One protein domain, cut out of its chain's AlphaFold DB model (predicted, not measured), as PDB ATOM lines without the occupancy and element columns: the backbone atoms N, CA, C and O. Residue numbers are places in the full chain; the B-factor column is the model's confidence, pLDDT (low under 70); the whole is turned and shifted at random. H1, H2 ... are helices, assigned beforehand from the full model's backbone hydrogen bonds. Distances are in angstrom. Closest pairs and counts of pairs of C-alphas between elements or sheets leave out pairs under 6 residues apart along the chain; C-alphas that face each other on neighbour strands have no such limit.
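Overview. This is residues 51 to 109 of the 109 residues of the protein "Hypothetical protein" of Rotaria magnacalcarata (UniProt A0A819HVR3). There is little regular structure here: a short helix, H1, and the long strand-free stretch after it stand free of a small body, in which the longer helix H2 has the chain folding back beside it after its end. Residues 51 to 74 make the free arm. The printed part has 59 residues with two named helices, H1 then H2, and no named strand; the class is all helix, though the named elements hold only 23 residues. The whole is loose, with a radius of gyration of the C-alphas of 14.9 A, and flat, spanning 42 by 31 by 13 A.

Arrangement. Begin at H1, residues 51 to 58, and pass along a long link of 19 residues to H2, residues 78 to 92; the two helices are apart. In H1 and H2 every O i to N i+4 pair is within hydrogen-bond range.

Along the chain. Find C-alpha 51 at (-6.979, -15.145, -1.758), where H1 begins. Then find C-alpha 78 at (0.443, -17.624, -26.709); from there H2 runs 20.7 A to C-alpha 92 at (3.429, -31.585, -11.732).

Size, cuts and confidence. The C-alphas of Leu 52 and Glu 109 are the two farthest apart, 44.3 A. The printed part has no cut. Look for pLDDT under 70 at residues 62 to 73, 103 and 105 to 109.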
ATOM      1  N   GLU A  51      -6.329 -16.306  -1.140       88.75
ATOM      2  CA  GLU A  51      -6.979 -15.145  -1.758       88.75
ATOM      3  C   GLU A  51      -6.244 -13.837  -1.435       88.75
ATOM      4  O   GLU A  51      -5.955 -13.042  -2.327       88.75
ATOM      5  N   LEU A  52      -5.844 -13.648  -0.174       87.88
ATOM      6  CA  LEU A  52      -5.140 -12.440   0.258       87.88
ATOM      7  C   LEU A  52      -3.808 -12.235  -0.485       87.88
ATOM      8  O   LEU A  52      -3.467 -11.109  -0.848       87.88
ATOM      9  N   GLU A  53      -3.060 -13.310  -0.727       88.44
ATOM     10  CA  GLU A  53      -1.784 -13.239  -1.448       88.44
ATOM     11  C   GLU A  53      -1.990 -12.919  -2.933       88.44
ATOM     12  O   GLU A  53      -1.221 -12.149  -3.514       88.44
ATOM     13  N   LEU A  54      -3.066 -13.433  -3.536       86.31
ATOM     14  CA  LEU A  54      -3.462 -13.062  -4.894       86.31
ATOM     15  C   LEU A  54      -3.836 -11.577  -4.974       86.31
ATOM     16  O   LEU A  54      -3.322 -10.870  -5.840       86.31
ATOM     17  N   VAL A  55      -4.654 -11.074  -4.043       86.69
ATOM     18  CA  VAL A  55      -5.067  -9.658  -4.004       86.69
ATOM     19  C   VAL A  55      -3.860  -8.729  -3.883       86.69
ATOM     20  O   VAL A  55      -3.771  -7.751  -4.627       86.69
ATOM     21  N   LYS A  56      -2.897  -9.047  -3.008       87.88
ATOM     22  CA  LYS A  56      -1.649  -8.273  -2.881       87.88
ATOM     23  C   LYS A  56      -0.885  -8.206  -4.202       87.88
ATOM     24  O   LYS A  56      -0.423  -7.135  -4.576       87.88
ATOM     25  N   LYS A  57      -0.764  -9.322  -4.927       85.00
ATOM     26  CA  LYS A  57      -0.060  -9.353  -6.220       85.00
ATOM     27  C   LYS A  57      -0.794  -8.559  -7.301       85.00
ATOM     28  O   LYS A  57      -0.151  -7.846  -8.067       85.00
ATOM     29  N   LEU A  58      -2.125  -8.630  -7.332       82.69
ATOM     30  CA  LEU A  58      -2.951  -7.914  -8.311       82.69
ATOM     31  C   LEU A  58      -2.834  -6.387  -8.197       82.69
ATOM     32  O   LEU A  58      -2.941  -5.705  -9.213       82.69
ATOM     33  N   GLN A  59      -2.555  -5.844  -7.005       77.88
ATOM     34  CA  GLN A  59      -2.359  -4.398  -6.803       77.88
ATOM     35  C   GLN A  59      -1.199  -3.816  -7.626       77.88
ATOM     36  O   GLN A  59      -1.193  -2.620  -7.912       77.88
ATOM     37  N   PHE A  60      -0.238  -4.650  -8.025       75.12
ATOM     38  CA  PHE A  60       0.933  -4.238  -8.799       75.12
ATOM     39  C   PHE A  60       0.788  -4.493 -10.304       75.12
ATOM     40  O   PHE A  60       1.677  -4.131 -11.075       75.12
ATOM     41  N   ILE A  61      -0.321  -5.098 -10.744       73.56
ATOM     42  CA  ILE A  61      -0.560  -5.379 -12.158       73.56
ATOM     43  C   ILE A  61      -1.262  -4.184 -12.800       73.56
ATOM     44  O   ILE A  61      -2.387  -3.822 -12.457       73.56
ATOM     45  N   GLN A  62      -0.606  -3.583 -13.787       65.62
ATOM     46  CA  GLN A  62      -1.198  -2.532 -14.605       65.62
ATOM     47  C   GLN A  62      -2.259  -3.158 -15.524       65.62
ATOM     48  O   GLN A  62      -1.954  -4.034 -16.330       65.62
ATOM     49  N   THR A  63      -3.525  -2.752 -15.408       63.75
ATOM     50  CA  THR A  63      -4.601  -3.318 -16.238       63.75
ATOM     51  C   THR A  63      -4.567  -2.747 -17.656       63.75
ATOM     52  O   THR A  63      -4.894  -1.577 -17.867       63.75
ATOM     53  N   TRP A  64      -4.252  -3.579 -18.649       56.97
ATOM     54  CA  TRP A  64      -4.293  -3.217 -20.072       56.97
ATOM     55  C   TRP A  64      -5.716  -3.360 -20.635       56.97
ATOM     56  O   TRP A  64      -6.030  -4.300 -21.359       56.97
ATOM     57  N   LYS A  65      -6.612  -2.422 -20.301       57.84
ATOM     58  CA  LYS A  65      -8.026  -2.455 -20.745       57.84
ATOM     59  C   LYS A  65      -8.222  -2.341 -22.264       57.84
ATOM     60  O   LYS A  65      -9.233  -2.807 -22.772       57.84
ATOM     61  N   ALA A  66      -7.287  -1.728 -22.990       57.56
ATOM     62  CA  ALA A  66      -7.468  -1.435 -24.414       57.56
ATOM     63  C   ALA A  66      -7.321  -2.666 -25.333       57.56
ATOM     64  O   ALA A  66      -7.874  -2.670 -26.428       57.56
ATOM     65  N   TYR A  67      -6.610  -3.711 -24.892       56.91
ATOM     66  CA  TYR A  67      -6.242  -4.849 -25.745       56.91
ATOM     67  C   TYR A  67      -7.328  -5.942 -25.813       56.91
ATOM     68  O   TYR A  67      -7.428  -6.666 -26.798       56.91
ATOM     69  N   TYR A  68      -8.190  -6.036 -24.793       59.62
ATOM     70  CA  TYR A  68      -9.149  -7.141 -24.661       59.62
ATOM     71  C   TYR A  68     -10.448  -6.975 -25.460       59.62
ATOM     72  O   TYR A  68     -11.103  -7.969 -25.760       59.62
ATOM     73  N   ASN A  69     -10.807  -5.753 -25.870       62.44
ATOM     74  CA  ASN A  69     -12.023  -5.517 -26.666       62.44
ATOM     75  C   ASN A  69     -11.954  -6.125 -28.078       62.44
ATOM     76  O   ASN A  69     -12.983  -6.273 -28.732       62.44
ATOM     77  N   TYR A  70     -10.753  -6.482 -28.537       60.34
ATOM     78  CA  TYR A  70     -10.503  -7.056 -29.855       60.34
ATOM     79  C   TYR A  70      -9.888  -8.445 -29.774       60.34
ATOM     80  O   TYR A  70      -9.275  -8.852 -30.747       60.34
ATOM     81  N   TYR A  71      -9.988  -9.141 -28.638       62.50
ATOM     82  CA  TYR A  71      -9.251 -10.376 -28.385       62.50
ATOM     83  C   TYR A  71     -10.029 -11.625 -28.842       62.50
ATOM     84  O   TYR A  71     -10.895 -12.085 -28.096       62.50
ATOM     85  N   PRO A  72      -9.774 -12.208 -30.034       61.03
ATOM     86  CA  PRO A  72     -10.652 -13.207 -30.621       61.03
ATOM     87  C   PRO A  72      -9.818 -14.420 -31.055       61.03
ATOM     88  O   PRO A  72      -9.799 -14.785 -32.227       61.03
ATOM     89  N   LEU A  73      -9.030 -14.984 -30.140       65.81
ATOM     90  CA  LEU A  73      -8.300 -16.220 -30.402       65.81
ATOM     91  C   LEU A  73      -8.990 -17.333 -29.615       65.81
ATOM     92  O   LEU A  73      -8.925 -17.314 -28.386       65.81
ATOM     93  N   PRO A  74      -9.654 -18.298 -30.285       71.56
ATOM     94  CA  PRO A  74     -10.281 -19.444 -29.621       71.56
ATOM     95  C   PRO A  74      -9.304 -20.244 -28.751       71.56
ATOM     96  O   PRO A  74      -9.716 -20.900 -27.802       71.56
ATOM     97  N   THR A  75      -8.013 -20.171 -29.074       75.56
ATOM     98  CA  THR A  75      -6.916 -20.816 -28.353       75.56
ATOM     99  C   THR A  75      -6.367 -19.975 -27.195       75.56
ATOM    100  O   THR A  75      -5.605 -20.490 -26.388       75.56
ATOM    101  N   GLY A  76      -6.752 -18.702 -27.069       77.88
ATOM    102  CA  GLY A  76      -6.171 -17.773 -26.098       77.88
ATOM    103  C   GLY A  76      -4.808 -17.212 -26.524       77.88
ATOM    104  O   GLY A  76      -4.369 -17.365 -27.663       77.88
ATOM    105  N   GLU A  77      -4.133 -16.523 -25.604       80.19
ATOM    106  CA  GLU A  77      -2.840 -15.891 -25.882       80.19
ATOM    107  C   GLU A  77      -1.703 -16.892 -25.824       80.19
ATOM    108  O   GLU A  77      -1.631 -17.687 -24.890       80.19
ATOM    109  N   LEU A  78      -0.764 -16.809 -26.767       82.62
ATOM    110  CA  LEU A  78       0.443 -17.624 -26.709       82.62
ATOM    111  C   LEU A  78       1.213 -17.402 -25.398       82.62
ATOM    112  O   LEU A  78       1.542 -18.380 -24.736       82.62
ATOM    113  N   THR A  79       1.422 -16.148 -24.975       83.56
ATOM    114  CA  THR A  79       2.134 -15.843 -23.720       83.56
ATOM    115  C   THR A  79       1.412 -16.438 -22.514       83.56
ATOM    116  O   THR A  79       2.032 -17.095 -21.682       83.56
ATOM    117  N   SER A  80       0.090 -16.275 -22.435       83.94
ATOM    118  CA  SER A  80      -0.716 -16.874 -21.368       83.94
ATOM    119  C   SER A  80      -0.635 -18.408 -21.367       83.94
ATOM    120  O   SER A  80      -0.474 -19.008 -20.306       83.94
ATOM    121  N   ARG A  81      -0.681 -19.059 -22.539       86.25
ATOM    122  CA  ARG A  81      -0.522 -20.521 -22.656       86.25
ATOM    123  C   ARG A  81       0.868 -20.996 -22.234       86.25
ATOM    124  O   ARG A  81       0.969 -21.994 -21.529       86.25
ATOM    125  N   GLN A  82       1.921 -20.262 -22.593       88.25
ATOM    126  CA  GLN A  82       3.294 -20.541 -22.155       88.25
ATOM    127  C   GLN A  82       3.431 -20.438 -20.631       88.25
ATOM    128  O   GLN A  82       3.992 -21.328 -20.000       88.25
ATOM    129  N   GLN A  83       2.865 -19.392 -20.021       88.56
ATOM    130  CA  GLN A  83       2.871 -19.233 -18.562       88.56
ATOM    131  C   GLN A  83       2.102 -20.357 -17.852       88.56
ATOM    132  O   GLN A  83       2.533 -20.824 -16.801       88.56
ATOM    133  N   LEU A  84       0.990 -20.824 -18.431       88.19
ATOM    134  CA  LEU A  84       0.261 -21.983 -17.911       88.19
ATOM    135  C   LEU A  84       1.081 -23.273 -18.008       88.19
ATOM    136  O   LEU A  84       1.083 -24.043 -17.053       88.19
ATOM    137  N   CYS A  85       1.792 -23.493 -19.118       88.44
ATOM    138  CA  CYS A  85       2.681 -24.647 -19.269       88.44
ATOM    139  C   CYS A  85       3.755 -24.655 -18.182       88.44
ATOM    140  O   CYS A  85       3.844 -25.635 -17.454       88.44
ATOM    141  N   HIS A  86       4.457 -23.539 -17.977       88.62
ATOM    142  CA  HIS A  86       5.455 -23.425 -16.909       88.62
ATOM    143  C   HIS A  86       4.874 -23.660 -15.514       88.62
ATOM    144  O   HIS A  86       5.457 -24.379 -14.709       88.62
ATOM    145  N   LEU A  87       3.685 -23.120 -15.229       89.75
ATOM    146  CA  LEU A  87       3.010 -23.376 -13.958       89.75
ATOM    147  C   LEU A  87       2.707 -24.869 -13.759       89.75
ATOM    148  O   LEU A  87       2.886 -25.394 -12.661       89.75
ATOM    149  N   PHE A  88       2.223 -25.556 -14.795       87.69
ATOM    150  CA  PHE A  88       1.951 -26.989 -14.714       87.69
ATOM    151  C   PHE A  88       3.226 -27.815 -14.632       87.69
ATOM    152  O   PHE A  88       3.243 -28.791 -13.888       87.69
ATOM    153  N   GLU A  89       4.280 -27.417 -15.338       89.94
ATOM    154  CA  GLU A  89       5.593 -28.043 -15.245       89.94
ATOM    155  C   GLU A  89       6.116 -27.999 -13.808       89.94
ATOM    156  O   GLU A  89       6.498 -29.035 -13.264       89.94
ATOM    157  N   ASP A  90       6.021 -26.837 -13.160       90.19
ATOM    158  CA  ASP A  90       6.436 -26.641 -11.771       90.19
ATOM    159  C   ASP A  90       5.577 -27.450 -10.781       90.19
ATOM    160  O   ASP A  90       6.103 -28.074  -9.854       90.19
ATOM    161  N   ILE A  91       4.249 -27.450 -10.956       89.12
ATOM    162  CA  ILE A  91       3.315 -28.138 -10.045       89.12
ATOM    163  C   ILE A  91       3.411 -29.661 -10.185       89.12
ATOM    164  O   ILE A  91       3.377 -30.376  -9.182       89.12
ATOM    165  N   LEU A  92       3.467 -30.156 -11.421       87.50
ATOM    166  CA  LEU A  92       3.429 -31.585 -11.732       87.50
ATOM    167  C   LEU A  92       4.825 -32.210 -11.805       87.50
ATOM    168  O   LEU A  92       4.917 -33.435 -11.850       87.50
ATOM    169  N   GLN A  93       5.883 -31.393 -11.793       87.94
ATOM    170  CA  GLN A  93       7.281 -31.822 -11.890       87.94
ATOM    171  C   GLN A  93       7.521 -32.724 -13.106       87.94
ATOM    172  O   GLN A  93       8.144 -33.780 -13.009       87.94
ATOM    173  N   VAL A  94       6.967 -32.334 -14.255       83.06
ATOM    174  CA  VAL A  94       7.114 -33.103 -15.497       83.06
ATOM    175  C   VAL A  94       8.569 -33.092 -15.967       83.06
ATOM    176  O   VAL A  94       9.263 -32.082 -15.883       83.06
ATOM    177  N   GLU A  95       9.032 -34.225 -16.491       78.38
ATOM    178  CA  GLU A  95      10.413 -34.376 -16.973       78.38
ATOM    179  C   GLU A  95      10.649 -33.712 -18.339       78.38
ATOM    180  O   GLU A  95      11.790 -33.438 -18.709       78.38
ATOM    181  N   GLN A  96       9.579 -33.466 -19.100       82.56
ATOM    182  CA  GLN A  96       9.630 -32.886 -20.439       82.56
ATOM    183  C   GLN A  96       8.755 -31.636 -20.522       82.56
ATOM    184  O   GLN A  96       7.650 -31.647 -19.974       82.56
ATOM    185  N   PRO A  97       9.206 -30.593 -21.238       83.38
ATOM    186  CA  PRO A  97       8.431 -29.375 -21.392       83.38
ATOM    187  C   PRO A  97       7.113 -29.645 -22.125       83.38
ATOM    188  O   PRO A  97       7.039 -30.481 -23.037       83.38
ATOM    189  N   LEU A  98       6.076 -28.921 -21.720       84.06
ATOM    190  CA  LEU A  98       4.764 -28.940 -22.349       84.06
ATOM    191  C   LEU A  98       4.769 -28.014 -23.568       84.06
ATOM    192  O   LEU A  98       5.264 -26.888 -23.524       84.06
ATOM    193  N   ASP A  99       4.182 -28.479 -24.664       84.44
ATOM    194  CA  ASP A  99       3.941 -27.667 -25.848       84.44
ATOM    195  C   ASP A  99       2.801 -26.661 -25.581       84.44
ATOM    196  O   ASP A  99       1.671 -27.081 -25.320       84.44
ATOM    197  N   PRO A 100       3.038 -25.340 -25.695       81.75
ATOM    198  CA  PRO A 100       2.008 -24.319 -25.499       81.75
ATOM    199  C   PRO A 100       0.843 -24.385 -26.493       81.75
ATOM    200  O   PRO A 100      -0.209 -23.797 -26.229       81.75
ATOM    201  N   GLU A 101       1.005 -25.052 -27.641       80.94
ATOM    202  CA  GLU A 101      -0.064 -25.202 -28.632       80.94
ATOM    203  C   GLU A 101      -1.010 -26.365 -28.310       80.94
ATOM    204  O   GLU A 101      -2.228 -26.210 -28.430       80.94
ATOM    205  N   SER A 102      -0.473 -27.504 -27.865       78.44
ATOM    206  CA  SER A 102      -1.245 -28.730 -27.601       78.44
ATOM    207  C   SER A 102      -1.467 -29.057 -26.120       78.44
ATOM    208  O   SER A 102      -2.301 -29.907 -25.802       78.44
ATOM    209  N   GLY A 103      -0.730 -28.422 -25.207       65.00
ATOM    210  CA  GLY A 103      -0.741 -28.719 -23.770       65.00
ATOM    211  C   GLY A 103      -0.198 -30.108 -23.410       65.00
ATOM    212  O   GLY A 103      -0.448 -30.590 -22.308       65.00
ATOM    213  N   SER A 104       0.494 -30.771 -24.339       70.06
ATOM    214  CA  SER A 104       1.056 -32.118 -24.176       70.06
ATOM    215  C   SER A 104       2.580 -32.061 -24.111       70.06
ATOM    216  O   SER A 104       3.178 -31.115 -24.615       70.06
ATOM    217  N   CYS A 105       3.225 -33.067 -23.514       60.59
ATOM    218  CA  CYS A 105       4.688 -33.157 -23.536       60.59
ATOM    219  C   CYS A 105       5.195 -33.176 -24.983       60.59
ATOM    220  O   CYS A 105       4.623 -33.863 -25.838       60.59
ATOM    221  N   VAL A 106       6.270 -32.438 -25.255       65.69
ATOM    222  CA  VAL A 106       6.911 -32.457 -26.571       65.69
ATOM    223  C   VAL A 106       7.527 -33.840 -26.786       65.69
ATOM    224  O   VAL A 106       8.510 -34.188 -26.135       65.69
ATOM    225  N   ASN A 107       6.966 -34.627 -27.708       54.50
ATOM    226  CA  ASN A 107       7.608 -35.857 -28.166       54.50
ATOM    227  C   ASN A 107       8.912 -35.476 -28.870       54.50
ATOM    228  O   ASN A 107       8.897 -34.957 -29.985       54.50
ATOM    229  N   ILE A 108      10.035 -35.707 -28.198       52.41
ATOM    230  CA  ILE A 108      11.347 -35.666 -28.831       52.41
ATOM    231  C   ILE A 108      11.507 -37.021 -29.526       52.41
ATOM    232  O   ILE A 108      11.757 -38.024 -28.859       52.41
ATOM    233  N   GLU A 109      11.258 -37.056 -30.838       42.09
ATOM    234  CA  GLU A 109      11.681 -38.169 -31.705       42.09
ATOM    235  C   GLU A 109      13.211 -38.250 -31.800       42.09
ATOM    236  O   GLU A 109      13.865 -37.181 -31.877       42.09
TER     237      GLU A 109